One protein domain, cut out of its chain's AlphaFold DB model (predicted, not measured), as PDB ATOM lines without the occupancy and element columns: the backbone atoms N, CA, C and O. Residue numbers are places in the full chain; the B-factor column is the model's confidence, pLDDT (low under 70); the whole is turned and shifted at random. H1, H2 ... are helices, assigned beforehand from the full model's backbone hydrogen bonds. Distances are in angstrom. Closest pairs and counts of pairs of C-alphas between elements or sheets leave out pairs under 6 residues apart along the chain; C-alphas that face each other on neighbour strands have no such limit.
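What this domain is: This is residues 5 to 208 of the 209 residues of an uncharacterized protein of Chloroflexi bacterium RBG_13_57_8 (UniProt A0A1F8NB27). Five helices, H4, H5, H8, H9 and H13, make a bundle in which H13 packs on each of the other four, while H4, H5, H8 and H9 follow one another round it. Near the first residues of H13, the helices H1, H10 and H12 gather at one end of the bundle with H11 beyond them; H3 packs on the other end of H13, and H2 packs with its first residues on the last part of H4. The printed part has 204 residues with thirteen named helices, H1 to H13 in order along the chain, and no named strand; the class is all helix. It is compact, with a radius of gyration of the C-alphas of 16.4 A, and spans 45 by 36 by 32 A.

Where its parts are: H1, residues 5 to 16, begins with C-alpha 5 at (217.005, 241.798, 170.702) and is 16.8 A long from first to last C-alpha. H2 is residues 21 to 34, 19.9 A, and H3 the short run 43 to 48. H4, residues 50 to 68, measures 26.5 A, and H5, residues 71 to 83, 18.6 A. H6 at 88 to 93 and H7 at 99 to 102 are short. H8, residues 108 to 121, is 19.5 A long. H9, residues 129 to 150, is the longest helix; its 30.8 A run from C-alpha 129 at (204.513, 239.348, 130.930) to C-alpha 150. H10 is residues 155 to 163, H11 174 to 182 and H12 185 to 188. H13, residues 191 to 206, covers 22.7 A and ends with C-alpha 206 at (218.462, 251.359, 144.240).

How they stand to each other: H13 is the hub, touching six helices. It touches H8 at a shallow tilt of 17 degrees, the same way, the closest C-alphas being those of Gly 109 and Pro 193, 4.1 A apart. It touches H5 at a shallow tilt of 30 degrees, the same way, closest at Thr 75 and Pro 193, 5.1 A between C-alphas. H4 and H13 touch, opposite ways, at a tilt of 36 degrees that is only just steep; the C-alphas of Gln 58 and Gly 194 are closest, 4.1 A. H9 touches H13 with residues 142 to 150 alone, closest at the C-alphas of Phe 146 and Gly 196, 6.1 A. H4 and H5 form a helical hairpin, with the C-alphas of Tyr 64 and Gly 74 closest at 4.3 A. H8 and H9 form another, with those of Phe 121 and Thr 135 closest at 5.8 A. H5 and H6 are a hairpin too, closest at the C-alphas of Gln 73 and Ile 91, 5.4 A. H2 touches H4 with residues 21 to 25 alone, about perpendicular at 83 degrees; the closest C-alphas are those of Ala 21 and Ile 67, 6.9 A. H3 touches H13, closest at the C-alphas of Met 46 and Ile 205, 6.4 A. H1 touches H12, closest at the C-alphas of Val 11 and Lys 188, 5.1 A, and H10, closest at those of Val 11 and Ile 163, 6.5 A. H7 is close to but not clearly touching H10, as H11 is to H12. Every O i to N i+4 pair is within hydrogen-bond range in H1 to H6, H9, H10, H11 and H13; in H8 it is 8 of 10, and H7 and H12 are too short for such a pair.

The domain as a whole: The two C-alphas farthest apart are those of Lys 44 and Arg 175, 50.5 A. Residues 124 to 129, of which 129 belongs to H9, stand free. The printed part has no cut and no long link. Its mean pLDDT is 97.8, and no printed residue is under 70.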
ATOM      1  N   VAL A   5     216.722 240.865 169.600       96.88
ATOM      2  CA  VAL A   5     217.005 241.798 170.702       96.88
ATOM      3  C   VAL A   5     216.674 243.221 170.261       96.88
ATOM      4  O   VAL A   5     215.947 243.929 170.963       96.88
ATOM      5  N   ALA A   6     217.134 243.621 169.073       97.69
ATOM      6  CA  ALA A   6     216.785 244.910 168.488       97.69
ATOM      7  C   ALA A   6     215.274 245.038 168.238       97.69
ATOM      8  O   ALA A   6     214.692 246.082 168.548       97.69
ATOM      9  N   LEU A   7     214.623 243.971 167.750       98.25
ATOM     10  CA  LEU A   7     213.174 243.974 167.529       98.25
ATOM     11  C   LEU A   7     212.398 244.198 168.832       98.25
ATOM     12  O   LEU A   7     211.538 245.075 168.874       98.25
ATOM     13  N   ARG A   8     212.735 243.487 169.919       97.44
ATOM     14  CA  ARG A   8     212.080 243.682 171.228       97.44
ATOM     15  C   ARG A   8     212.237 245.108 171.742       97.44
ATOM     16  O   ARG A   8     211.249 245.727 172.125       97.44
ATOM     17  N   LYS A   9     213.450 245.664 171.664       98.25
ATOM     18  CA  LYS A   9     213.707 247.057 172.056       98.25
ATOM     19  C   LYS A   9     212.842 248.037 171.258       98.25
ATOM     20  O   LYS A   9     212.320 249.001 171.813       98.25
ATOM     21  N   LYS A  10     212.676 247.798 169.954       98.38
ATOM     22  CA  LYS A  10     211.830 248.631 169.093       98.38
ATOM     23  C   LYS A  10     210.340 248.488 169.426       98.38
ATOM     24  O   LYS A  10     209.633 249.489 169.445       98.38
ATOM     25  N   VAL A  11     209.864 247.279 169.724       98.56
ATOM     26  CA  VAL A  11     208.483 247.028 170.174       98.56
ATOM     27  C   VAL A  11     208.179 247.774 171.475       98.56
ATOM     28  O   VAL A  11     207.134 248.414 171.585       98.56
ATOM     29  N   GLU A  12     209.096 247.735 172.442       98.50
ATOM     30  CA  GLU A  12     208.972 248.469 173.706       98.50
ATOM     31  C   GLU A  12     208.944 249.987 173.489       98.50
ATOM     32  O   GLU A  12     208.103 250.677 174.066       98.50
ATOM     33  N   GLU A  13     209.807 250.503 172.608       98.56
ATOM     34  CA  GLU A  13     209.832 251.917 172.221       98.56
ATOM     35  C   GLU A  13     208.495 252.360 171.615       98.56
ATOM     36  O   GLU A  13     207.909 253.334 172.080       98.56
ATOM     37  N   LEU A  14     207.960 251.610 170.647       98.69
ATOM     38  CA  LEU A  14     206.665 251.908 170.024       98.69
ATOM     39  C   LEU A  14     205.510 251.879 171.031       98.69
ATOM     40  O   LEU A  14     204.617 252.724 170.974       98.69
ATOM     41  N   ALA A  15     205.531 250.931 171.971       98.44
ATOM     42  CA  ALA A  15     204.522 250.831 173.021       98.44
ATOM     43  C   ALA A  15     204.580 251.999 174.023       98.44
ATOM     44  O   ALA A  15     203.560 252.334 174.635       98.44
ATOM     45  N   ALA A  16     205.761 252.580 174.239       98.38
ATOM     46  CA  ALA A  16     205.986 253.697 175.154       98.38
ATOM     47  C   ALA A  16     205.892 255.074 174.480       98.38
ATOM     48  O   ALA A  16     205.830 256.082 175.183       98.38
ATOM     49  N   ARG A  17     205.893 255.125 173.143       98.12
ATOM     50  CA  ARG A  17     205.903 256.368 172.373       98.12
ATOM     51  C   ARG A  17     204.672 257.224 172.668       98.12
ATOM     52  O   ARG A  17     203.540 256.746 172.628       98.12
ATOM     53  N   ASP A  18     204.914 258.510 172.903       97.44
ATOM     54  CA  ASP A  18     203.874 259.534 172.869       97.44
ATOM     55  C   ASP A  18     203.633 259.938 171.410       97.44
ATOM     56  O   ASP A  18     204.530 260.445 170.730       97.44
ATOM     57  N   TRP A  19     202.450 259.623 170.894       97.19
ATOM     58  CA  TRP A  19     202.118 259.810 169.487       97.19
ATOM     59  C   TRP A  19     201.441 261.163 169.273       97.19
ATOM     60  O   TRP A  19     200.413 261.447 169.888       97.19
ATOM     61  N   ASP A  20     201.938 261.958 168.320       97.75
ATOM     62  CA  ASP A  20     201.275 263.193 167.877       97.75
ATOM     63  C   ASP A  20     200.024 262.883 167.036       97.75
ATOM     64  O   ASP A  20     199.962 263.117 165.828       97.75
ATOM     65  N   ALA A  21     198.994 262.331 167.679       97.81
ATOM     66  CA  ALA A  21     197.760 261.928 167.015       97.81
ATOM     67  C   ALA A  21     197.127 263.096 166.241       97.81
ATOM     68  O   ALA A  21     196.658 262.913 165.120       97.81
ATOM     69  N   LYS A  22     197.176 264.319 166.790       98.38
ATOM     70  CA  LYS A  22     196.610 265.510 166.140       98.38
ATOM     71  C   LYS A  22     197.366 265.877 164.865       98.38
ATOM     72  O   LYS A  22     196.727 266.149 163.847       98.38
ATOM     73  N   GLY A  23     198.698 265.887 164.899       98.56
ATOM     74  CA  GLY A  23     199.519 266.172 163.723       98.56
ATOM     75  C   GLY A  23     199.388 265.094 162.649       98.56
ATOM     76  O   GLY A  23     199.231 265.418 161.466       98.56
ATOM     77  N   ILE A  24     199.364 263.821 163.054       98.44
ATOM     78  CA  ILE A  24     199.163 262.691 162.143       98.44
ATOM     79  C   ILE A  24     197.782 262.794 161.476       98.44
ATOM     80  O   ILE A  24     197.688 262.771 160.247       98.44
ATOM     81  N   GLU A  25     196.707 262.997 162.246       98.56
ATOM     82  CA  GLU A  25     195.354 263.174 161.703       98.56
ATOM     83  C   GLU A  25     195.256 264.365 160.747       98.56
ATOM     84  O   GLU A  25     194.640 264.258 159.684       98.56
ATOM     85  N   ALA A  26     195.863 265.505 161.092       98.69
ATOM     86  CA  ALA A  26     195.857 266.688 160.236       98.69
ATOM     87  C   ALA A  26     196.507 266.399 158.874       98.69
ATOM     88  O   ALA A  26     195.977 266.800 157.831       98.69
ATOM     89  N   ARG A  27     197.618 265.650 158.865       98.44
ATOM     90  CA  ARG A  27     198.293 265.213 157.637       98.44
ATOM     91  C   ARG A  27     197.400 264.292 156.803       98.44
ATOM     92  O   ARG A  27     197.229 264.540 155.610       98.44
ATOM     93  N   VAL A  28     196.769 263.294 157.423       98.31
ATOM     94  CA  VAL A  28     195.855 262.365 156.734       98.31
ATOM     95  C   VAL A  28     194.661 263.108 156.140       98.31
ATOM     96  O   VAL A  28     194.350 262.937 154.963       98.31
ATOM     97  N   ARG A  29     194.011 263.988 156.910       98.38
ATOM     98  CA  ARG A  29     192.866 264.783 156.436       98.38
ATOM     99  C   ARG A  29     193.243 265.675 155.258       98.38
ATOM    100  O   ARG A  29     192.447 265.833 154.332       98.38
ATOM    101  N   LYS A  30     194.460 266.227 155.258       98.50
ATOM    102  CA  LYS A  30     194.986 266.964 154.107       98.50
ATOM    103  C   LYS A  30     195.077 266.055 152.879       98.50
ATOM    104  O   LYS A  30     194.521 266.423 151.853       98.50
ATOM    105  N   LEU A  31     195.679 264.869 152.995       98.06
ATOM    106  CA  LEU A  31     195.785 263.903 151.889       98.06
ATOM    107  C   LEU A  31     194.413 263.434 151.381       98.06
ATOM    108  O   LEU A  31     194.218 263.323 150.175       98.06
ATOM    109  N   MET A  32     193.432 263.240 152.266       97.56
ATOM    110  CA  MET A  32     192.050 262.938 151.868       97.56
ATOM    111  C   MET A  32     191.412 264.076 151.063       97.56
ATOM    112  O   MET A  32     190.670 263.818 150.121       97.56
ATOM    113  N   LYS A  33     191.695 265.333 151.422       98.19
ATOM    114  CA  LYS A  33     191.132 266.513 150.753       98.19
ATOM    115  C   LYS A  33     191.830 266.834 149.431       98.19
ATOM    116  O   LYS A  33     191.172 267.263 148.489       98.19
ATOM    117  N   THR A  34     193.154 266.703 149.379       97.81
ATOM    118  CA  THR A  34     193.972 267.174 148.247       97.81
ATOM    119  C   THR A  34     194.502 266.052 147.361       97.81
ATOM    120  O   THR A  34     195.118 266.336 146.338       97.81
ATOM    121  N   GLY A  35     194.303 264.794 147.750       98.06
ATOM    122  CA  GLY A  35     194.973 263.650 147.147       98.06
ATOM    123  C   GLY A  35     196.447 263.545 147.551       98.06
ATOM    124  O   GLY A  35     197.003 264.417 148.229       98.06
ATOM    125  N   ILE A  36     197.075 262.451 147.112       97.94
ATOM    126  CA  ILE A  36     198.513 262.213 147.263       97.94
ATOM    127  C   ILE A  36     199.245 263.006 146.167       97.94
ATOM    128  O   ILE A  36     198.987 262.769 144.983       97.94
ATOM    129  N   PRO A  37     200.132 263.958 146.516       95.81
ATOM    130  CA  PRO A  37     200.838 264.756 145.521       95.81
ATOM    131  C   PRO A  37     201.743 263.891 144.643       95.81
ATOM    132  O   PRO A  37     202.540 263.104 145.152       95.81
ATOM    133  N   ARG A  38     201.669 264.078 143.320       95.88
ATOM    134  CA  ARG A  38     202.612 263.448 142.389       95.88
ATOM    135  C   ARG A  38     203.998 264.069 142.532       95.88
ATOM    136  O   ARG A  38     204.121 265.283 142.694       95.88
ATOM    137  N   LYS A  39     205.036 263.239 142.439       95.12
ATOM    138  CA  LYS A  39     206.438 263.668 142.513       95.12
ATOM    139  C   LYS A  39     207.188 263.226 141.266       95.12
ATOM    140  O   LYS A  39     206.991 262.122 140.772       95.12
ATOM    141  N   LYS A  40     208.074 264.093 140.777       93.56
ATOM    142  CA  LYS A  40     209.107 263.703 139.817       93.56
ATOM    143  C   LYS A  40     210.330 263.275 140.617       93.56
ATOM    144  O   LYS A  40     210.887 264.085 141.349       93.56
ATOM    145  N   LEU A  41     210.721 262.014 140.493       95.19
ATOM    146  CA  LEU A  41     211.853 261.467 141.232       95.19
ATOM    147  C   LEU A  41     213.157 261.814 140.508       95.19
ATOM    148  O   LEU A  41     213.293 261.563 139.312       95.19
ATOM    149  N   ASN A  42     214.107 262.405 141.231       96.00
ATOM    150  CA  ASN A  42     215.464 262.643 140.747       96.00
ATOM    151  C   ASN A  42     216.394 261.582 141.363       96.00
ATOM    152  O   ASN A  42     216.651 261.656 142.566       96.00
ATOM    153  N   PRO A  43     216.929 260.626 140.577       95.94
ATOM    154  CA  PRO A  43     217.770 259.547 141.104       95.94
ATOM    155  C   PRO A  43     218.950 260.032 141.953       95.94
ATOM    156  O   PRO A  43     219.228 259.465 143.007       95.94
ATOM    157  N   LYS A  44     219.604 261.133 141.552       96.38
ATOM    158  CA  LYS A  44     220.749 261.688 142.291       96.38
ATOM    159  C   LYS A  44     220.335 262.227 143.658       96.38
ATOM    160  O   LYS A  44     221.044 262.012 144.635       96.38
ATOM    161  N   GLU A  45     219.192 262.907 143.736       96.19
ATOM    162  CA  GLU A  45     218.667 263.433 145.002       96.19
ATOM    163  C   GLU A  45     218.163 262.312 145.912       96.19
ATOM    164  O   GLU A  45     218.419 262.355 147.116       96.19
ATOM    165  N   MET A  46     217.493 261.298 145.353       96.62
ATOM    166  CA  MET A  46     217.023 260.137 146.115       96.62
ATOM    167  C   MET A  46     218.197 259.379 146.735       96.62
ATOM    168  O   MET A  46     218.154 259.047 147.917       96.62
ATOM    169  N   LEU A  47     219.277 259.176 145.973       96.25
ATOM    170  CA  LEU A  47     220.480 258.521 146.476       96.25
ATOM    171  C   LEU A  47     221.200 259.373 147.530       96.25
ATOM    172  O   LEU A  47     221.544 258.868 148.597       96.25
ATOM    173  N   ALA A  48     221.376 260.674 147.272       97.25
ATOM    174  CA  ALA A  48     222.031 261.586 148.211       97.25
ATOM    175  C   ALA A  48     221.290 261.692 149.557       97.25
ATOM    176  O   ALA A  48     221.919 261.903 150.591       97.25
ATOM    177  N   ASN A  49     219.965 261.515 149.553       97.75
ATOM    178  CA  ASN A  49     219.121 261.602 150.745       97.75
ATOM    179  C   ASN A  49     218.595 260.241 151.222       97.75
ATOM    180  O   ASN A  49     217.668 260.220 152.036       97.75
ATOM    181  N   LYS A  50     219.158 259.117 150.744       98.00
ATOM    182  CA  LYS A  50     218.607 257.766 150.956       98.00
ATOM    183  C   LYS A  50     218.262 257.521 152.423       98.00
ATOM    184  O   LYS A  50     217.096 257.332 152.738       98.00
ATOM    185  N   ASN A  51     219.221 257.652 153.339       98.38
ATOM    186  CA  ASN A  51     218.983 257.403 154.769       98.38
ATOM    187  C   ASN A  51     217.863 258.276 155.360       98.38
ATOM    188  O   ASN A  51     216.994 257.767 156.060       98.38
ATOM    189  N   ALA A  52     217.814 259.565 155.013       98.62
ATOM    190  CA  ALA A  52     216.760 260.459 155.490       98.62
ATOM    191  C   ALA A  52     215.376 260.093 154.921       98.62
ATOM    192  O   ALA A  52     214.358 260.303 155.583       98.62
ATOM    193  N   ILE A  53     215.318 259.573 153.691       98.62
ATOM    194  CA  ILE A  53     214.091 259.028 153.097       98.62
ATOM    195  C   ILE A  53     213.658 257.777 153.862       98.62
ATOM    196  O   ILE A  53     212.502 257.705 154.275       98.62
ATOM    197  N   LEU A  54     214.585 256.845 154.097       98.88
ATOM    198  CA  LEU A  54     214.346 255.593 154.815       98.88
ATOM    199  C   LEU A  54     213.797 255.829 156.228       98.88
ATOM    200  O   LEU A  54     212.783 255.242 156.604       98.88
ATOM    201  N   ASP A  55     214.406 256.744 156.982       98.81
ATOM    202  CA  ASP A  55     213.957 257.088 158.333       98.81
ATOM    203  C   ASP A  55     212.559 257.729 158.317       98.81
ATOM    204  O   ASP A  55     211.708 257.428 159.156       98.81
ATOM    205  N   ARG A  56     212.282 258.579 157.320       98.75
ATOM    206  CA  ARG A  56     210.988 259.254 157.177       98.75
ATOM    207  C   ARG A  56     209.862 258.301 156.785       98.75
ATOM    208  O   ARG A  56     208.766 258.431 157.329       98.75
ATOM    209  N   VAL A  57     210.085 257.377 155.845       98.88
ATOM    210  CA  VAL A  57     209.047 256.394 155.481       98.88
ATOM    211  C   VAL A  57     208.763 255.464 156.642       98.88
ATOM    212  O   VAL A  57     207.595 255.229 156.940       98.88
ATOM    213  N   GLN A  58     209.806 255.015 157.345       98.94
ATOM    214  CA  GLN A  58     209.663 254.164 158.516       98.94
ATOM    215  C   GLN A  58     208.806 254.847 159.587       98.94
ATOM    216  O   GLN A  58     207.809 254.271 160.023       98.94
ATOM    217  N   LEU A  59     209.131 256.094 159.949       98.81
ATOM    218  CA  LEU A  59     208.342 256.864 160.910       98.81
ATOM    219  C   LEU A  59     206.881 257.007 160.459       98.81
ATOM    220  O   LEU A  59     205.970 256.768 161.245       98.81
ATOM    221  N   ARG A  60     206.636 257.344 159.189       98.81
ATOM    222  CA  ARG A  60     205.269 257.486 158.666       98.81
ATOM    223  C   ARG A  60     204.478 256.184 158.710       98.81
ATOM    224  O   ARG A  60     203.299 256.216 159.037       98.81
ATOM    225  N   ALA A  61     205.087 255.048 158.383       98.88
ATOM    226  CA  ALA A  61     204.394 253.762 158.444       98.88
ATOM    227  C   ALA A  61     204.042 253.384 159.887       98.88
ATOM    228  O   ALA A  61     202.939 252.896 160.135       98.88
ATOM    229  N   GLU A  62     204.940 253.671 160.833       98.81
ATOM    230  CA  GLU A  62     204.699 253.532 162.270       98.81
ATOM    231  C   GLU A  62     203.514 254.422 162.723       98.81
ATOM    232  O   GLU A  62     202.565 253.923 163.329       98.81
ATOM    233  N   GLU A  63     203.516 255.709 162.353       98.75
ATOM    234  CA  GLU A  63     202.449 256.683 162.655       98.75
ATOM    235  C   GLU A  63     201.094 256.297 162.046       98.75
ATOM    236  O   GLU A  63     200.056 256.340 162.712       98.75
ATOM    237  N   TYR A  64     201.084 255.924 160.767       98.81
ATOM    238  CA  TYR A  64     199.854 255.593 160.062       98.81
ATOM    239  C   TYR A  64     199.269 254.263 160.519       98.81
ATOM    240  O   TYR A  64     198.050 254.149 160.634       98.81
ATOM    241  N   ASN A  65     200.104 253.272 160.839       98.38
ATOM    242  CA  ASN A  65     199.621 252.058 161.480       98.38
ATOM    243  C   ASN A  65     198.924 252.382 162.813       98.38
ATOM    244  O   ASN A  65     197.815 251.897 163.040       98.38
ATOM    245  N   PHE A  66     199.533 253.228 163.652       98.12
ATOM    246  CA  PHE A  66     198.952 253.630 164.933       98.12
ATOM    247  C   PHE A  66     197.581 254.304 164.761       98.12
ATOM    248  O   PHE A  66     196.602 253.877 165.375       98.12
ATOM    249  N   ILE A  67     197.482 255.318 163.892       98.19
ATOM    250  CA  ILE A  67     196.241 256.093 163.757       98.19
ATOM    251  C   ILE A  67     195.141 255.334 162.999       98.19
ATOM    252  O   ILE A  67     193.965 255.455 163.338       98.19
ATOM    253  N   PHE A  68     195.497 254.535 161.986       98.31
ATOM    254  CA  PHE A  68     194.522 253.770 161.203       98.31
ATOM    255  C   PHE A  68     194.132 252.463 161.866       98.31
ATOM    256  O   PHE A  68     193.112 251.883 161.495       98.31
ATOM    257  N   LYS A  69     194.955 251.967 162.800       97.88
ATOM    258  CA  LYS A  69     194.857 250.597 163.318       97.88
ATOM    259  C   LYS A  69     194.854 249.571 162.176       97.88
ATOM    260  O   LYS A  69     194.204 248.532 162.246       97.88
ATOM    261  N   ASN A  70     195.570 249.901 161.100       98.50
ATOM    262  CA  ASN A  70     195.604 249.150 159.855       98.50
ATOM    263  C   ASN A  70     197.014 249.209 159.260       98.50
ATOM    264  O   ASN A  70     197.428 250.200 158.649       98.50
ATOM    265  N   CYS A  71     197.754 248.118 159.441       98.19
ATOM    266  CA  CYS A  71     199.144 248.003 159.021       98.19
ATOM    267  C   CYS A  71     199.314 248.074 157.496       98.19
ATOM    268  O   CYS A  71     200.281 248.671 157.027       98.19
ATOM    269  N   ALA A  72     198.375 247.534 156.712       98.75
ATOM    270  CA  ALA A  72     198.444 247.562 155.250       98.75
ATOM    271  C   ALA A  72     198.261 248.983 154.698       98.75
ATOM    272  O   ALA A  72     199.064 249.445 153.883       98.75
ATOM    273  N   GLN A  73     197.256 249.708 155.198       98.88
ATOM    274  CA  GLN A  73     197.021 251.109 154.842       98.88
ATOM    275  C   GLN A  73     198.203 251.997 155.231       98.88
ATOM    276  O   GLN A  73     198.651 252.804 154.417       98.88
ATOM    277  N   GLY A  74     198.727 251.834 156.451       98.69
ATOM    278  CA  GLY A  74     199.839 252.652 156.928       98.69
ATOM    279  C   GLY A  74     201.127 252.438 156.136       98.69
ATOM    280  O   GLY A  74     201.756 253.408 155.712       98.69
ATOM    281  N   THR A  75     201.453 251.176 155.848       98.94
ATOM    282  CA  THR A  75     202.584 250.795 154.986       98.94
ATOM    283  C   THR A  75     202.444 251.416 153.598       98.94
ATOM    284  O   THR A  75     203.356 252.081 153.105       98.94
ATOM    285  N   ALA A  76     201.278 251.242 152.970       98.94
ATOM    286  CA  ALA A  76     201.059 251.719 151.614       98.94
ATOM    287  C   ALA A  76     201.125 253.247 151.516       98.94
ATOM    288  O   ALA A  76     201.786 253.764 150.613       98.94
ATOM    289  N   LEU A  77     200.480 253.963 152.445       98.88
ATOM    290  CA  LEU A  77     200.426 255.424 152.430       98.88
ATOM    291  C   LEU A  77     201.805 256.054 152.633       98.88
ATOM    292  O   LEU A  77     202.118 257.039 151.967       98.88
ATOM    293  N   ALA A  78     202.639 255.485 153.509       98.88
ATOM    294  CA  ALA A  78     203.983 255.999 153.763       98.88
ATOM    295  C   ALA A  78     204.851 256.009 152.493       98.88
ATOM    296  O   ALA A  78     205.493 257.019 152.194       98.88
ATOM    297  N   LEU A  79     204.821 254.922 151.715       98.88
ATOM    298  CA  LEU A  79     205.532 254.825 150.437       98.88
ATOM    299  C   LEU A  79     204.869 255.683 149.349       98.88
ATOM    300  O   LEU A  79     205.555 256.418 148.643       98.88
ATOM    301  N   MET A  80     203.539 255.662 149.238       98.75
ATOM    302  CA  MET A  80     202.821 256.462 148.239       98.75
ATOM    303  C   MET A  80     203.081 257.962 148.407       98.75
ATOM    304  O   MET A  80     203.341 258.656 147.424       98.75
ATOM    305  N   GLU A  81     203.059 258.465 149.645       98.12
ATOM    306  CA  GLU A  81     203.378 259.861 149.956       98.12
ATOM    307  C   GLU A  81     204.839 260.189 149.631       98.12
ATOM    308  O   GLU A  81     205.141 261.274 149.127       98.12
ATOM    309  N   GLU A  82     205.763 259.272 149.916       98.44
ATOM    310  CA  GLU A  82     207.183 259.511 149.701       98.44
ATOM    311  C   GLU A  82     207.559 259.544 148.221       98.44
ATOM    312  O   GLU A  82     208.211 260.492 147.784       98.44
ATOM    313  N   PHE A  83     207.074 258.577 147.448       98.31
ATOM    314  CA  PHE A  83     207.398 258.427 146.030       98.31
ATOM    315  C   PHE A  83     206.401 259.139 145.102       98.31
ATOM    316  O   PHE A  83     206.618 259.215 143.896       98.31
ATOM    317  N   GLY A  84     205.333 259.724 145.652       97.44
ATOM    318  CA  GLY A  84     204.356 260.520 144.906       97.44
ATOM    319  C   GLY A  84     203.542 259.691 143.915       97.44
ATOM    320  O   GLY A  84     203.358 260.088 142.760       97.44
ATOM    321  N   GLN A  85     203.069 258.530 144.364       96.31
ATOM    322  CA  GLN A  85     202.323 257.560 143.563       96.31
ATOM    323  C   GLN A  85     201.016 257.130 144.239       96.31
ATOM    324  O   GLN A  85     200.745 257.492 145.379       96.31
ATOM    325  N   GLY A  86     200.191 256.357 143.529       97.00
ATOM    326  CA  GLY A  86     198.929 255.834 144.060       97.00
ATOM    327  C   GLY A  86     197.833 256.886 144.268       97.00
ATOM    328  O   GLY A  86     197.833 257.953 143.648       97.00
ATOM    329  N   SER A  87     196.847 256.545 145.101       98.31
ATOM    330  CA  SER A  87     195.701 257.395 145.443       98.31
ATOM    331  C   SER A  87     195.063 256.966 146.770       98.31
ATOM    332  O   SER A  87     195.268 255.846 147.240       98.31
ATOM    333  N   MET A  88     194.225 257.831 147.352       98.06
ATOM    334  CA  MET A  88     193.461 257.490 148.561       98.06
ATOM    335  C   MET A  88     192.415 256.384 148.327       98.06
ATOM    336  O   MET A  88     192.036 255.711 149.282       98.06
ATOM    337  N   GLU A  89     191.997 256.128 147.080       98.56
ATOM    338  CA  GLU A  89     191.129 254.981 146.761       98.56
ATOM    339  C   GLU A  89     191.856 253.646 146.966       98.56
ATOM    340  O   GLU A  89     191.253 252.692 147.452       98.56
ATOM    341  N   ILE A  90     193.164 253.578 146.693       98.56
ATOM    342  CA  ILE A  90     193.962 252.379 146.993       98.56
ATOM    343  C   ILE A  90     194.059 252.176 148.511       98.56
ATOM    344  O   ILE A  90     193.910 251.057 148.996       98.56
ATOM    345  N   ILE A  91     194.233 253.258 149.279       98.69
ATOM    346  CA  ILE A  91     194.227 253.189 150.749       98.69
ATOM    347  C   ILE A  91     192.881 252.666 151.258       98.69
ATOM    348  O   ILE A  91     192.838 251.775 152.102       98.69
ATOM    349  N   LYS A  92     191.763 253.142 150.707       98.56
ATOM    350  CA  LYS A  92     190.432 252.609 151.020       98.56
ATOM    351  C   LYS A  92     190.309 251.122 150.661       98.56
ATOM    352  O   LYS A  92     189.823 250.347 151.485       98.56
ATOM    353  N   ALA A  93     190.779 250.710 149.486       98.69
ATOM    354  CA  ALA A  93     190.746 249.314 149.039       98.69
ATOM    355  C   ALA A  93     191.568 248.367 149.935       98.69
ATOM    356  O   ALA A  93     191.239 247.190 150.039       98.69
ATOM    357  N   LEU A  94     192.585 248.884 150.630       98.69
ATOM    358  CA  LEU A  94     193.424 248.141 151.574       98.69
ATOM    359  C   LEU A  94     192.776 247.863 152.941       98.69
ATOM    360  O   LEU A  94     193.381 247.192 153.775       98.69
ATOM    361  N   THR A  95     191.550 248.332 153.191       98.50
ATOM    362  CA  THR A  95     190.847 248.126 154.472       98.50
ATOM    363  C   THR A  95     190.842 246.666 154.970       98.50
ATOM    364  O   THR A  95     191.167 246.473 156.140       98.50
ATOM    365  N   PRO A  96     190.548 245.632 154.149       98.19
ATOM    366  CA  PRO A  96     190.507 244.248 154.627       98.19
ATOM    367  C   PRO A  96     191.889 243.589 154.766       98.19
ATOM    368  O   PRO A  96     191.975 242.464 155.232       98.19
ATOM    369  N   PHE A  97     192.983 244.255 154.388       98.44
ATOM    370  CA  PHE A  97     194.297 243.616 154.274       98.44
ATOM    371  C   PHE A  97     195.084 243.355 155.579       98.44
ATOM    372  O   PHE A  97     196.070 242.615 155.497       98.44
ATOM    373  N   PRO A  98     194.739 243.880 156.777       97.25
ATOM    374  CA  PRO A  98     195.373 243.439 158.023       97.25
ATOM    375  C   PRO A  98     195.212 241.933 158.256       97.25
ATOM    376  O   PRO A  98     194.109 241.438 158.488       97.25
ATOM    377  N   GLY A  99     196.321 241.191 158.152       94.88
ATOM    378  CA  GLY A  99     196.289 239.724 158.154       94.88
ATOM    379  C   GLY A  99     195.321 239.154 157.105       94.88
ATOM    380  O   GLY A  99     194.714 238.123 157.365       94.88
ATOM    381  N   ILE A 100     195.113 239.900 156.004       89.00
ATOM    382  CA  ILE A 100     194.220 239.730 154.828       89.00
ATOM    383  C   ILE A 100     192.708 239.563 155.067       89.00
ATOM    384  O   ILE A 100     191.894 239.790 154.176       89.00
ATOM    385  N   GLY A 101     192.285 239.302 156.280       97.44
ATOM    386  CA  GLY A 101     190.876 239.399 156.647       97.44
ATOM    387  C   GLY A 101     190.704 239.178 158.130       97.44
ATOM    388  O   GLY A 101     189.713 238.594 158.553       97.44
ATOM    389  N   GLY A 102     191.729 239.538 158.911       96.62
ATOM    390  CA  GLY A 102     191.851 239.100 160.295       96.62
ATOM    391  C   GLY A 102     192.102 237.594 160.445       96.62
ATOM    392  O   GLY A 102     191.830 237.043 161.505       96.62
ATOM    393  N   THR A 103     192.603 236.902 159.418       97.06
ATOM    394  CA  THR A 103     192.843 235.449 159.477       97.06
ATOM    395  C   THR A 103     194.232 235.086 160.002       97.06
ATOM    396  O   THR A 103     194.486 233.922 160.281       97.06
ATOM    397  N   GLY A 104     195.122 236.070 160.180       96.75
ATOM    398  CA  GLY A 104     196.502 235.844 160.629       96.75
ATOM    399  C   GLY A 104     197.493 235.570 159.493       96.75
ATOM    400  O   GLY A 104     198.667 235.343 159.765       96.75
ATOM    401  N   GLU A 105     197.039 235.664 158.241       97.56
ATOM    402  CA  GLU A 105     197.833 235.447 157.027       97.56
ATOM    403  C   GLU A 105     198.863 236.571 156.796       97.56
ATOM    404  O   GLU A 105     199.262 237.274 157.723       97.56
ATOM    405  N   ILE A 106     199.325 236.756 155.557       98.38
ATOM    406  CA  ILE A 106     200.382 237.708 155.182       98.38
ATOM    407  C   ILE A 106     200.247 239.078 155.869       98.38
ATOM    408  O   ILE A 106     199.196 239.728 155.858       98.38
ATOM    409  N   CYS A 107     201.363 239.528 156.448       98.69
ATOM    410  CA  CYS A 107     201.465 240.792 157.162       98.69
ATOM    411  C   CYS A 107     201.125 242.006 156.278       98.69
ATOM    412  O   CYS A 107     201.533 242.098 155.118       98.69
ATOM    413  N   GLY A 108     200.468 243.014 156.863       98.62
ATOM    414  CA  GLY A 108     200.187 244.284 156.183       98.62
ATOM    415  C   GLY A 108     201.441 245.074 155.782       98.62
ATOM    416  O   GLY A 108     201.405 245.807 154.795       98.62
ATOM    417  N   GLY A 109     202.563 244.874 156.487       98.62
ATOM    418  CA  GLY A 109     203.875 245.416 156.098       98.62
ATOM    419  C   GLY A 109     204.362 244.893 154.742       98.62
ATOM    420  O   GLY A 109     205.054 245.602 154.011       98.62
ATOM    421  N   ILE A 110     203.939 243.683 154.364       98.88
ATOM    422  CA  ILE A 110     204.220 243.094 153.056       98.88
ATOM    423  C   ILE A 110     203.196 243.595 152.042       98.88
ATOM    424  O   ILE A 110     203.579 244.183 151.035       98.88
ATOM    425  N   THR A 111     201.895 243.421 152.297       98.69
ATOM    426  CA  THR A 111     200.864 243.733 151.288       98.69
ATOM    427  C   THR A 111     200.839 245.209 150.887       98.69
ATOM    428  O   THR A 111     200.721 245.517 149.700       98.69
ATOM    429  N   GLY A 112     201.044 246.133 151.834       98.75
ATOM    430  CA  GLY A 112     201.158 247.561 151.528       98.75
ATOM    431  C   GLY A 112     202.411 247.918 150.712       98.75
ATOM    432  O   GLY A 112     202.366 248.819 149.869       98.75
ATOM    433  N   SER A 113     203.508 247.180 150.908       98.81
ATOM    434  CA  SER A 113     204.748 247.332 150.135       98.81
ATOM    435  C   SER A 113     204.598 246.771 148.720       98.81
ATOM    436  O   SER A 113     204.958 247.439 147.753       98.81
ATOM    437  N   LEU A 114     203.974 245.596 148.568       98.81
ATOM    438  CA  LEU A 114     203.750 244.962 147.264       98.81
ATOM    439  C   LEU A 114     202.849 245.792 146.343       98.81
ATOM    440  O   LEU A 114     203.100 245.869 145.141       98.81
ATOM    441  N   ILE A 115     201.847 246.484 146.892       98.56
ATOM    442  CA  ILE A 115     201.057 247.447 146.111       98.56
ATOM    443  C   ILE A 115     201.941 248.578 145.577       98.56
ATOM    444  O   ILE A 115     201.803 248.968 144.420       98.56
ATOM    445  N   ASN A 116     202.874 249.089 146.383       98.62
ATOM    446  CA  ASN A 116     203.804 250.120 145.929       98.62
ATOM    447  C   ASN A 116     204.801 249.594 144.894       98.62
ATOM    448  O   ASN A 116     205.164 250.343 143.995       98.62
ATOM    449  N   PHE A 117     205.185 248.318 144.959       98.56
ATOM    450  CA  PHE A 117     205.995 247.680 143.919       98.56
ATOM    451  C   PHE A 117     205.232 247.590 142.599       98.56
ATOM    452  O   PHE A 117     205.791 247.915 141.558       98.56
ATOM    453  N   GLY A 118     203.945 247.234 142.634       98.06
ATOM    454  CA  GLY A 118     203.087 247.281 141.448       98.06
ATOM    455  C   GLY A 118     202.967 248.693 140.864       98.06
ATOM    456  O   GLY A 118     203.029 248.859 139.656       98.06
ATOM    457  N   LEU A 119     202.858 249.723 141.707       97.38
ATOM    458  CA  LEU A 119     202.784 251.117 141.249       97.38
ATOM    459  C   LEU A 119     204.107 251.660 140.688       97.38
ATOM    460  O   LEU A 119     204.076 252.592 139.886       97.38
ATOM    461  N   PHE A 120     205.237 251.114 141.137       97.38
ATOM    462  CA  PHE A 120     206.563 251.660 140.859       97.38
ATOM    463  C   PHE A 120     207.329 250.890 139.776       97.38
ATOM    464  O   PHE A 120     207.971 251.506 138.931       97.38
ATOM    465  N   PHE A 121     207.279 249.556 139.803       96.81
ATOM    466  CA  PHE A 121     208.042 248.684 138.905       96.81
ATOM    467  C   PHE A 121     207.230 248.152 137.724       96.81
ATOM    468  O   PHE A 121     207.817 247.853 136.684       96.81
ATOM    469  N   ALA A 122     205.910 247.996 137.870       94.81
ATOM    470  CA  ALA A 122     205.097 247.427 136.801       94.81
ATOM    471  C   ALA A 122     204.843 248.446 135.680       94.81
ATOM    472  O   ALA A 122     204.829 249.660 135.891       94.81
ATOM    473  N   GLY A 123     204.616 247.933 134.471       91.31
ATOM    474  CA  GLY A 123     204.183 248.734 133.331       91.31
ATOM    475  C   GLY A 123     202.681 249.009 133.348       91.31
ATOM    476  O   GLY A 123     201.924 248.413 134.111       91.31
ATOM    477  N   ASN A 124     202.239 249.894 132.452       94.06
ATOM    478  CA  ASN A 124     200.810 250.160 132.247       94.06
ATOM    479  C   ASN A 124     200.109 249.070 131.419       94.06
ATOM    480  O   ASN A 124     198.881 249.024 131.411       94.06
ATOM    481  N   ASP A 125     200.869 248.236 130.701       96.88
ATOM    482  CA  ASP A 125     200.331 247.130 129.911       96.88
ATOM    483  C   ASP A 125     200.317 245.837 130.747       96.88
ATOM    484  O   ASP A 125     201.383 245.282 131.027       96.88
ATOM    485  N   PRO A 126     199.139 245.326 131.151       92.94
ATOM    486  CA  PRO A 126     199.040 244.073 131.896       92.94
ATOM    487  C   PRO A 126     199.394 242.832 131.061       92.94
ATOM    488  O   PRO A 126     199.443 241.737 131.616       92.94
ATOM    489  N   LEU A 127     199.605 242.975 129.747       97.44
ATOM    490  CA  LEU A 127     200.044 241.900 128.853       97.44
ATOM    491  C   LEU A 127     201.570 241.865 128.669       97.44
ATOM    492  O   LEU A 127     202.083 240.947 128.024       97.44
ATOM    493  N   ASP A 128     202.312 242.809 129.258       97.62
ATOM    494  CA  ASP A 128     203.773 242.744 129.333       97.62
ATOM    495  C   ASP A 128     204.204 241.736 130.412       97.62
ATOM    496  O   ASP A 128     204.552 242.071 131.550       97.62
ATOM    497  N   PHE A 129     204.162 240.456 130.042       96.81
ATOM    498  CA  PHE A 129     204.513 239.348 130.930       96.81
ATOM    499  C   PHE A 129     205.989 239.364 131.356       96.81
ATOM    500  O   PHE A 129     206.324 238.842 132.423       96.81
ATOM    501  N   GLU A 130     206.880 239.967 130.561       97.50
ATOM    502  CA  GLU A 130     208.295 240.082 130.914       97.50
ATOM    503  C   GLU A 130     208.473 241.062 132.080       97.50
ATOM    504  O   GLU A 130     209.104 240.732 133.092       97.50
ATOM    505  N   LEU A 131     207.877 242.253 131.979       96.19
ATOM    506  CA  LEU A 131     207.923 243.252 133.042       96.19
ATOM    507  C   LEU A 131     207.131 242.814 134.280       96.19
ATOM    508  O   LEU A 131     207.574 243.045 135.412       96.19
ATOM    509  N   GLN A 132     206.012 242.109 134.090       96.25
ATOM    510  CA  GLN A 132     205.289 241.459 135.182       96.25
ATOM    511  C   GLN A 132     206.196 240.466 135.925       96.25
ATOM    512  O   GLN A 132     206.299 240.525 137.152       96.25
ATOM    513  N   GLY A 133     206.909 239.602 135.197       97.75
ATOM    514  CA  GLY A 133     207.865 238.654 135.771       97.75
ATOM    515  C   GLY A 133     208.978 239.345 136.564       97.75
ATOM    516  O   GLY A 133     209.276 238.943 137.690       97.75
ATOM    517  N   LYS A 134     209.548 240.437 136.035       97.12
ATOM    518  CA  LYS A 134     210.551 241.255 136.747       97.12
ATOM    519  C   LYS A 134     210.005 241.854 138.044       97.12
ATOM    520  O   LYS A 134     210.684 241.803 139.069       97.12
ATOM    521  N   THR A 135     208.771 242.354 138.022       97.38
ATOM    522  CA  THR A 135     208.103 242.910 139.210       97.38
ATOM    523  C   THR A 135     207.866 241.834 140.273       97.38
ATOM    524  O   THR A 135     208.143 242.062 141.451       97.38
ATOM    525  N   ILE A 136     207.435 240.633 139.869       98.06
ATOM    526  CA  ILE A 136     207.252 239.487 140.775       98.06
ATOM    527  C   ILE A 136     208.587 239.065 141.404       98.06
ATOM    528  O   ILE A 136     208.650 238.865 142.615       98.06
ATOM    529  N   MET A 137     209.670 238.985 140.623       98.12
ATOM    530  CA  MET A 137     210.998 238.672 141.167       98.12
ATOM    531  C   MET A 137     211.462 239.717 142.189       98.12
ATOM    532  O   MET A 137     212.078 239.365 143.196       98.12
ATOM    533  N   MET A 138     211.158 240.999 141.960       97.94
ATOM    534  CA  MET A 138     211.472 242.059 142.918       97.94
ATOM    535  C   MET A 138     210.682 241.888 144.220       97.94
ATOM    536  O   MET A 138     211.259 241.960 145.303       97.94
ATOM    537  N   ALA A 139     209.385 241.586 144.118       98.50
ATOM    538  CA  ALA A 139     208.523 241.291 145.258       98.50
ATOM    539  C   ALA A 139     209.026 240.092 146.079       98.50
ATOM    540  O   ALA A 139     209.096 240.180 147.302       98.50
ATOM    541  N   GLN A 140     209.433 239.001 145.422       98.62
ATOM    542  CA  GLN A 140     209.978 237.813 146.090       98.62
ATOM    543  C   GLN A 140     211.263 238.128 146.860       98.62
ATOM    544  O   GLN A 140     211.406 237.729 148.014       98.62
ATOM    545  N   LYS A 141     212.180 238.888 146.246       98.56
ATOM    546  CA  LYS A 141     213.400 239.348 146.920       98.56
ATOM    547  C   LYS A 141     213.063 240.218 148.125       98.56
ATOM    548  O   LYS A 141     213.570 239.959 149.207       98.56
ATOM    549  N   PHE A 142     212.178 241.198 147.970       98.75
ATOM    550  CA  PHE A 142     211.726 242.025 149.088       98.75
ATOM    551  C   PHE A 142     211.144 241.186 150.232       98.75
ATOM    552  O   PHE A 142     211.507 241.409 151.382       98.75
ATOM    553  N   MET A 143     210.284 240.208 149.934       98.75
ATOM    554  CA  MET A 143     209.680 239.354 150.960       98.75
ATOM    555  C   MET A 143     210.729 238.539 151.722       98.75
ATOM    556  O   MET A 143     210.625 238.441 152.938       98.75
ATOM    557  N   ALA A 144     211.768 238.036 151.050       98.56
ATOM    558  CA  ALA A 144     212.879 237.363 151.726       98.56
ATOM    559  C   ALA A 144     213.641 238.315 152.670       98.56
ATOM    560  O   ALA A 144     213.904 237.969 153.817       98.56
ATOM    561  N   TYR A 145     213.929 239.546 152.232       98.62
ATOM    562  CA  TYR A 145     214.589 240.550 153.083       98.62
ATOM    563  C   TYR A 145     213.696 240.988 154.252       98.62
ATOM    564  O   TYR A 145     214.186 241.245 155.351       98.62
ATOM    565  N   PHE A 146     212.381 241.066 154.031       98.75
ATOM    566  CA  PHE A 146     211.408 241.321 155.085       98.75
ATOM    567  C   PHE A 146     211.415 240.194 156.121       98.75
ATOM    568  O   PHE A 146     211.469 240.478 157.315       98.75
ATOM    569  N   GLU A 147     211.386 238.934 155.683       98.62
ATOM    570  CA  GLU A 147     211.450 237.773 156.573       98.62
ATOM    571  C   GLU A 147     212.755 237.751 157.369       98.62
ATOM    572  O   GLU A 147     212.717 237.584 158.580       98.62
ATOM    573  N   ASP A 148     213.898 238.037 156.747       98.25
ATOM    574  CA  ASP A 148     215.171 238.135 157.465       98.25
ATOM    575  C   ASP A 148     215.156 239.239 158.537       98.25
ATOM    576  O   ASP A 148     215.699 239.057 159.635       98.25
ATOM    577  N   ALA A 149     214.528 240.379 158.239       98.19
ATOM    578  CA  ALA A 149     214.486 241.537 159.128       98.19
ATOM    579  C   ALA A 149     213.457 241.402 160.261       98.19
ATOM    580  O   ALA A 149     213.705 241.876 161.369       98.19
ATOM    581  N   VAL A 150     212.306 240.781 159.995       98.06
ATOM    582  CA  VAL A 150     211.165 240.695 160.925       98.06
ATOM    583  C   VAL A 150     211.060 239.313 161.579       98.06
ATOM    584  O   VAL A 150     210.543 239.197 162.685       98.06
ATOM    585  N   GLY A 151     211.570 238.273 160.929       97.81
ATOM    586  CA  GLY A 151     211.579 236.875 161.366       97.81
ATOM    587  C   GLY A 151     210.527 235.999 160.684       97.81
ATOM    588  O   GLY A 151     210.746 234.802 160.539       97.81
ATOM    589  N   HIS A 152     209.396 236.574 160.262       98.25
ATOM    590  CA  HIS A 152     208.268 235.836 159.682       98.25
ATOM    591  C   HIS A 152     207.495 236.682 158.663       98.25
ATOM    592  O   HIS A 152     207.540 237.913 158.696       98.25
ATOM    593  N   LEU A 153     206.731 236.014 157.792       98.44
ATOM    594  CA  LEU A 153     205.834 236.648 156.816       98.44
ATOM    595  C   LEU A 153     204.376 236.745 157.303       98.44
ATOM    596  O   LEU A 153     203.660 237.693 156.960       98.44
ATOM    597  N   TYR A 154     203.927 235.760 158.084       98.44
ATOM    598  CA  TYR A 154     202.545 235.641 158.547       98.44
ATOM    599  C   TYR A 154     202.288 236.520 159.770       98.44
ATOM    600  O   TYR A 154     203.081 236.575 160.708       98.44
ATOM    601  N   CYS A 155     201.155 237.218 159.768       98.25
ATOM    602  CA  CYS A 155     200.775 238.153 160.816       98.25
ATOM    603  C   CYS A 155     200.655 237.448 162.172       98.25
ATOM    604  O   CYS A 155     201.137 237.984 163.166       98.25
ATOM    605  N   SER A 156     200.074 236.242 162.213       97.44
ATOM    606  CA  SER A 156     199.967 235.442 163.441       97.44
ATOM    607  C   SER A 156     201.329 235.158 164.065       97.44
ATOM    608  O   SER A 156     201.503 235.343 165.268       97.44
ATOM    609  N   ASP A 157     202.300 234.773 163.240       98.12
ATOM    610  CA  ASP A 157     203.625 234.361 163.695       98.12
ATOM    611  C   ASP A 157     204.421 235.570 164.177       98.12
ATOM    612  O   ASP A 157     205.059 235.520 165.224       98.12
ATOM    613  N   ILE A 158     204.329 236.698 163.466       98.50
ATOM    614  CA  ILE A 158     204.925 237.968 163.897       98.50
ATOM    615  C   ILE A 158     204.306 238.420 165.227       98.50
ATOM    616  O   ILE A 158     205.032 238.833 166.133       98.50
ATOM    617  N   ILE A 159     202.977 238.336 165.369       98.31
ATOM    618  CA  ILE A 159     202.294 238.703 166.615       98.31
ATOM    619  C   ILE A 159     202.822 237.861 167.778       98.31
ATOM    620  O   ILE A 159     203.199 238.409 168.815       98.31
ATOM    621  N   GLU A 160     202.889 236.546 167.588       97.94
ATOM    622  CA  GLU A 160     203.334 235.602 168.608       97.94
ATOM    623  C   GLU A 160     204.809 235.781 168.970       97.94
ATOM    624  O   GLU A 160     205.148 235.858 170.147       97.94
ATOM    625  N   THR A 161     205.692 235.875 167.979       97.38
ATOM    626  CA  THR A 161     207.145 235.778 168.198       97.38
ATOM    627  C   THR A 161     207.831 237.124 168.423       97.38
ATOM    628  O   THR A 161     208.876 237.173 169.076       97.38
ATOM    629  N   VAL A 162     207.256 238.221 167.914       97.56
ATOM    630  CA  VAL A 162     207.880 239.554 167.933       97.56
ATOM    631  C   VAL A 162     207.067 240.562 168.740       97.56
ATOM    632  O   VAL A 162     207.639 241.306 169.532       97.56
ATOM    633  N   ILE A 163     205.746 240.617 168.544       98.25
ATOM    634  CA  ILE A 163     204.921 241.734 169.041       98.25
ATOM    635  C   ILE A 163     204.455 241.512 170.483       98.25
ATOM    636  O   ILE A 163     204.585 242.413 171.313       98.25
ATOM    637  N   LEU A 164     203.879 240.345 170.788       97.69
ATOM    638  CA  LEU A 164     203.234 240.071 172.078       97.69
ATOM    639  C   LEU A 164     203.907 238.957 172.882       97.69
ATOM    640  O   LEU A 164     203.782 238.941 174.104       97.69
ATOM    641  N   GLY A 165     204.650 238.056 172.236       96.38
ATOM    642  CA  GLY A 165     205.298 236.936 172.927       96.38
ATOM    643  C   GLY A 165     204.355 235.769 173.237       96.38
ATOM    644  O   GLY A 165     204.752 234.844 173.943       96.38
ATOM    645  N   HIS A 166     203.112 235.805 172.749       97.19
ATOM    646  CA  HIS A 166     202.176 234.688 172.816       97.19
ATOM    647  C   HIS A 166     201.192 234.720 171.647       97.19
ATOM    648  O   HIS A 166     200.895 235.771 171.073       97.19
ATOM    649  N   LYS A 167     200.642 233.548 171.327       96.12
ATOM    650  CA  LYS A 167     199.667 233.394 170.255       96.12
ATOM    651  C   LYS A 167     198.365 234.125 170.571       96.12
ATOM    652  O   LYS A 167     197.781 233.933 171.640       96.12
ATOM    653  N   ILE A 168     197.903 234.927 169.619       95.69
ATOM    654  CA  ILE A 168     196.564 235.518 169.582       95.69
ATOM    655  C   ILE A 168     196.255 235.933 168.144       95.69
ATOM    656  O   ILE A 168     197.099 236.537 167.483       95.69
ATOM    657  N   ASN A 169     195.051 235.634 167.652       95.25
ATOM    658  CA  ASN A 169     194.562 236.221 166.409       95.25
ATOM    659  C   ASN A 169     193.524 237.308 166.735       95.25
ATOM    660  O   ASN A 169     192.397 236.975 167.101       95.25
ATOM    661  N   PRO A 170     193.841 238.605 166.567       94.31
ATOM    662  CA  PRO A 170     192.898 239.681 166.866       94.31
ATOM    663  C   PRO A 170     191.593 239.592 166.066       94.31
ATOM    664  O   PRO A 170     190.568 240.080 166.531       94.31
ATOM    665  N   GLY A 171     191.611 238.982 164.876       93.88
ATOM    666  CA  GLY A 171     190.433 238.852 164.020       93.88
ATOM    667  C   GLY A 171     189.483 237.710 164.389       93.88
ATOM    668  O   GLY A 171     188.395 237.640 163.827       93.88
ATOM    669  N   GLU A 172     189.845 236.828 165.326       95.38
ATOM    670  CA  GLU A 172     189.034 235.637 165.629       95.38
ATOM    671  C   GLU A 172     187.789 235.940 166.482       95.38
ATOM    672  O   GLU A 172     186.804 235.207 166.430       95.38
ATOM    673  N   SER A 173     187.832 236.993 167.305       96.94
ATOM    674  CA  SER A 173     186.722 237.397 168.172       96.94
ATOM    675  C   SER A 173     186.918 238.805 168.737       96.94
ATOM    676  O   SER A 173     188.042 239.291 168.872       96.94
ATOM    677  N   GLU A 174     185.831 239.439 169.186       97.62
ATOM    678  CA  GLU A 174     185.899 240.720 169.909       97.62
ATOM    679  C   GLU A 174     186.754 240.630 171.183       97.62
ATOM    680  O   GLU A 174     187.455 241.577 171.540       97.62
ATOM    681  N   ARG A 175     186.738 239.473 171.861       98.12
ATOM    682  CA  ARG A 175     187.568 239.225 173.046       98.12
ATOM    683  C   ARG A 175     189.053 239.281 172.696       98.12
ATOM    684  O   ARG A 175     189.804 239.943 173.417       98.12
ATOM    685  N   ALA A 176     189.458 238.609 171.618       97.75
ATOM    686  CA  ALA A 176     190.839 238.596 171.152       97.75
ATOM    687  C   ALA A 176     191.284 239.991 170.698       97.75
ATOM    688  O   ALA A 176     192.320 240.480 171.146       97.75
ATOM    689  N   MET A 177     190.455 240.694 169.918       97.75
ATOM    690  CA  MET A 177     190.703 242.089 169.539       97.75
ATOM    691  C   MET A 177     190.870 242.999 170.767       97.75
ATOM    692  O   MET A 177     191.792 243.813 170.845       97.75
ATOM    693  N   GLY A 178     189.997 242.846 171.765       98.31
ATOM    694  CA  GLY A 178     190.064 243.608 173.007       98.31
ATOM    695  C   GLY A 178     191.334 243.326 173.810       98.31
ATOM    696  O   GLY A 178     191.909 244.253 174.379       98.31
ATOM    697  N   GLN A 179     191.789 242.070 173.854       98.31
ATOM    698  CA  GLN A 179     193.057 241.704 174.488       98.31
ATOM    699  C   GLN A 179     194.248 242.307 173.739       98.31
ATOM    700  O   GLN A 179     195.040 243.015 174.356       98.31
ATOM    701  N   PHE A 180     194.309 242.129 172.418       98.25
ATOM    702  CA  PHE A 180     195.350 242.702 171.565       98.25
ATOM    703  C   PHE A 180     195.481 244.220 171.759       98.25
ATOM    704  O   PHE A 180     196.578 244.741 171.940       98.25
ATOM    705  N   SER A 181     194.350 244.931 171.803       98.12
ATOM    706  CA  SER A 181     194.314 246.375 172.056       98.12
ATOM    707  C   SER A 181     194.856 246.744 173.446       98.12
ATOM    708  O   SER A 181     195.691 247.637 173.565       98.12
ATOM    709  N   ARG A 182     194.437 246.038 174.512       98.25
ATOM    710  CA  ARG A 182     194.923 246.293 175.887       98.25
ATOM    711  C   ARG A 182     196.426 246.073 176.036       98.25
ATOM    712  O   ARG A 182     197.068 246.760 176.822       98.25
ATOM    713  N   GLU A 183     196.981 245.143 175.271       98.31
ATOM    714  CA  GLU A 183     198.412 244.838 175.260       98.31
ATOM    715  C   GLU A 183     199.219 245.742 174.314       98.31
ATOM    716  O   GLU A 183     200.399 245.476 174.053       98.31
ATOM    717  N   LYS A 184     198.604 246.834 173.838       98.38
ATOM    718  CA  LYS A 184     199.187 247.818 172.919       98.38
ATOM    719  C   LYS A 184     199.586 247.233 171.565       98.38
ATOM    720  O   LYS A 184     200.594 247.613 170.970       98.38
ATOM    721  N   GLY A 185     198.825 246.255 171.081       98.00
ATOM    722  CA  GLY A 185     199.098 245.595 169.811       98.00
ATOM    723  C   GLY A 185     199.092 246.565 168.626       98.00
ATOM    724  O   GLY A 185     199.916 246.421 167.729       98.00
ATOM    725  N   PHE A 186     198.237 247.594 168.631       97.25
ATOM    726  CA  PHE A 186     198.183 248.580 167.544       97.25
ATOM    727  C   PHE A 186     199.427 249.466 167.483       97.25
ATOM    728  O   PHE A 186     199.892 249.779 166.395       97.25
ATOM    729  N   GLU A 187     199.999 249.828 168.623       98.44
ATOM    730  CA  GLU A 187     201.242 250.582 168.729       98.44
ATOM    731  C   GLU A 187     202.427 249.708 168.303       98.44
ATOM    732  O   GLU A 187     203.200 250.061 167.411       98.44
ATOM    733  N   LYS A 188     202.535 248.521 168.907       98.62
ATOM    734  CA  LYS A 188     203.647 247.589 168.696       98.62
ATOM    735  C   LYS A 188     203.708 247.060 167.262       98.62
ATOM    736  O   LYS A 188     204.796 246.949 166.697       98.62
ATOM    737  N   CYS A 189     202.555 246.812 166.634       98.00
ATOM    738  CA  CYS A 189     202.469 246.444 165.218       98.00
ATOM    739  C   CYS A 189     202.908 247.556 164.257       98.00
ATOM    740  O   CYS A 189     202.853 247.339 163.053       98.00
ATOM    741  N   GLY A 190     203.381 248.712 164.738       98.50
ATOM    742  CA  GLY A 190     204.100 249.679 163.909       98.50
ATOM    743  C   GLY A 190     205.456 249.159 163.411       98.50
ATOM    744  O   GLY A 190     205.920 249.609 162.364       98.50
ATOM    745  N   LEU A 191     206.067 248.180 164.097       98.81
ATOM    746  CA  LEU A 191     207.386 247.649 163.737       98.81
ATOM    747  C   LEU A 191     207.414 246.996 162.343       98.81
ATOM    748  O   LEU A 191     208.251 247.411 161.537       98.81
ATOM    749  N   PRO A 192     206.536 246.026 162.002       98.75
ATOM    750  CA  PRO A 192     206.601 245.375 160.694       98.75
ATOM    751  C   PRO A 192     206.317 246.327 159.515       98.75
ATOM    752  O   PRO A 192     207.070 246.285 158.546       98.75
ATOM    753  N   PRO A 193     205.316 247.234 159.568       98.75
ATOM    754  CA  PRO A 193     205.159 248.326 158.608       98.75
ATOM    755  C   PRO A 193     206.411 249.186 158.470       98.75
ATOM    756  O   PRO A 193     206.851 249.425 157.352       98.75
ATOM    757  N   GLY A 194     207.000 249.622 159.590       98.81
ATOM    758  CA  GLY A 194     208.184 250.480 159.599       98.81
ATOM    759  C   GLY A 194     209.393 249.844 158.911       98.81
ATOM    760  O   GLY A 194     210.005 250.465 158.043       98.81
ATOM    761  N   LEU A 195     209.709 248.591 159.251       98.81
ATOM    762  CA  LEU A 195     210.789 247.844 158.596       98.81
ATOM    763  C   LEU A 195     210.450 247.516 157.138       98.81
ATOM    764  O   LEU A 195     211.299 247.674 156.264       98.81
ATOM    765  N   GLY A 196     209.202 247.134 156.859       98.75
ATOM    766  CA  GLY A 196     208.742 246.822 155.510       98.75
ATOM    767  C   GLY A 196     208.900 247.996 154.549       98.75
ATOM    768  O   GLY A 196     209.520 247.840 153.501       98.75
ATOM    769  N   VAL A 197     208.438 249.193 154.920       98.88
ATOM    770  CA  VAL A 197     208.609 250.370 154.053       98.88
ATOM    771  C   VAL A 197     210.062 250.808 153.937       98.88
ATOM    772  O   VAL A 197     210.437 251.327 152.890       98.88
ATOM    773  N   ARG A 198     210.888 250.595 154.972       98.81
ATOM    774  CA  ARG A 198     212.323 250.891 154.905       98.81
ATOM    775  C   ARG A 198     212.980 250.043 153.818       98.81
ATOM    776  O   ARG A 198     213.567 250.590 152.892       98.81
ATOM    777  N   ILE A 199     212.798 248.728 153.883       98.81
ATOM    778  CA  ILE A 199     213.361 247.783 152.910       98.81
ATOM    779  C   ILE A 199     212.770 248.038 151.515       98.81
ATOM    780  O   ILE A 199     213.500 248.115 150.532       98.81
ATOM    781  N   ALA A 200     211.455 248.240 151.411       98.88
ATOM    782  CA  ALA A 200     210.805 248.535 150.136       98.88
ATOM    783  C   ALA A 200     211.359 249.817 149.490       98.88
ATOM    784  O   ALA A 200     211.641 249.833 148.292       98.88
ATOM    785  N   ALA A 201     211.560 250.879 150.275       98.81
ATOM    786  CA  ALA A 201     212.132 252.126 149.785       98.81
ATOM    787  C   ALA A 201     213.597 251.968 149.352       98.81
ATOM    788  O   ALA A 201     213.989 252.600 148.375       98.81
ATOM    789  N   GLU A 202     214.393 251.119 150.012       98.44
ATOM    790  CA  GLU A 202     215.748 250.787 149.547       98.44
ATOM    791  C   GLU A 202     215.714 250.195 148.139       98.44
ATOM    792  O   GLU A 202     216.374 250.722 147.246       98.44
ATOM    793  N   PHE A 203     214.867 249.188 147.914       98.38
ATOM    794  CA  PHE A 203     214.680 248.560 146.605       98.38
ATOM    795  C   PHE A 203     214.255 249.568 145.529       98.38
ATOM    796  O   PHE A 203     214.792 249.560 144.422       98.38
ATOM    797  N   MET A 204     213.302 250.446 145.854       98.31
ATOM    798  CA  MET A 204     212.796 251.471 144.934       98.31
ATOM    799  C   MET A 204     213.840 252.546 144.612       98.31
ATOM    800  O   MET A 204     213.849 253.081 143.508       98.31
ATOM    801  N   ILE A 205     214.713 252.899 145.560       98.19
ATOM    802  CA  ILE A 205     215.782 253.881 145.330       98.19
ATOM    803  C   ILE A 205     216.915 253.251 144.522       98.19
ATOM    804  O   ILE A 205     217.388 253.860 143.565       98.19
ATOM    805  N   ASP A 206     217.327 252.034 144.874       96.81
ATOM    806  CA  ASP A 206     218.462 251.359 144.240       96.81
ATOM    807  C   ASP A 206     218.173 250.972 142.787       96.81
ATOM    808  O   ASP A 206     219.089 250.918 141.973       96.81
ATOM    809  N   SER A 207     216.904 250.781 142.422       95.75
ATOM    810  CA  SER A 207     216.503 250.534 141.033       95.75
ATOM    811  C   SER A 207     216.552 251.762 140.119       95.75
ATOM    812  O   SER A 207     216.311 251.631 138.922       95.75
ATOM    813  N   LEU A 208     216.752 252.968 140.665       91.62
ATOM    814  CA  LEU A 208     216.831 254.205 139.874       91.62
ATOM    815  C   LEU A 208     218.226 254.439 139.266       91.62
ATOM    816  O   LEU A 208     218.424 255.465 138.608       91.62
TER     817      LEU A 208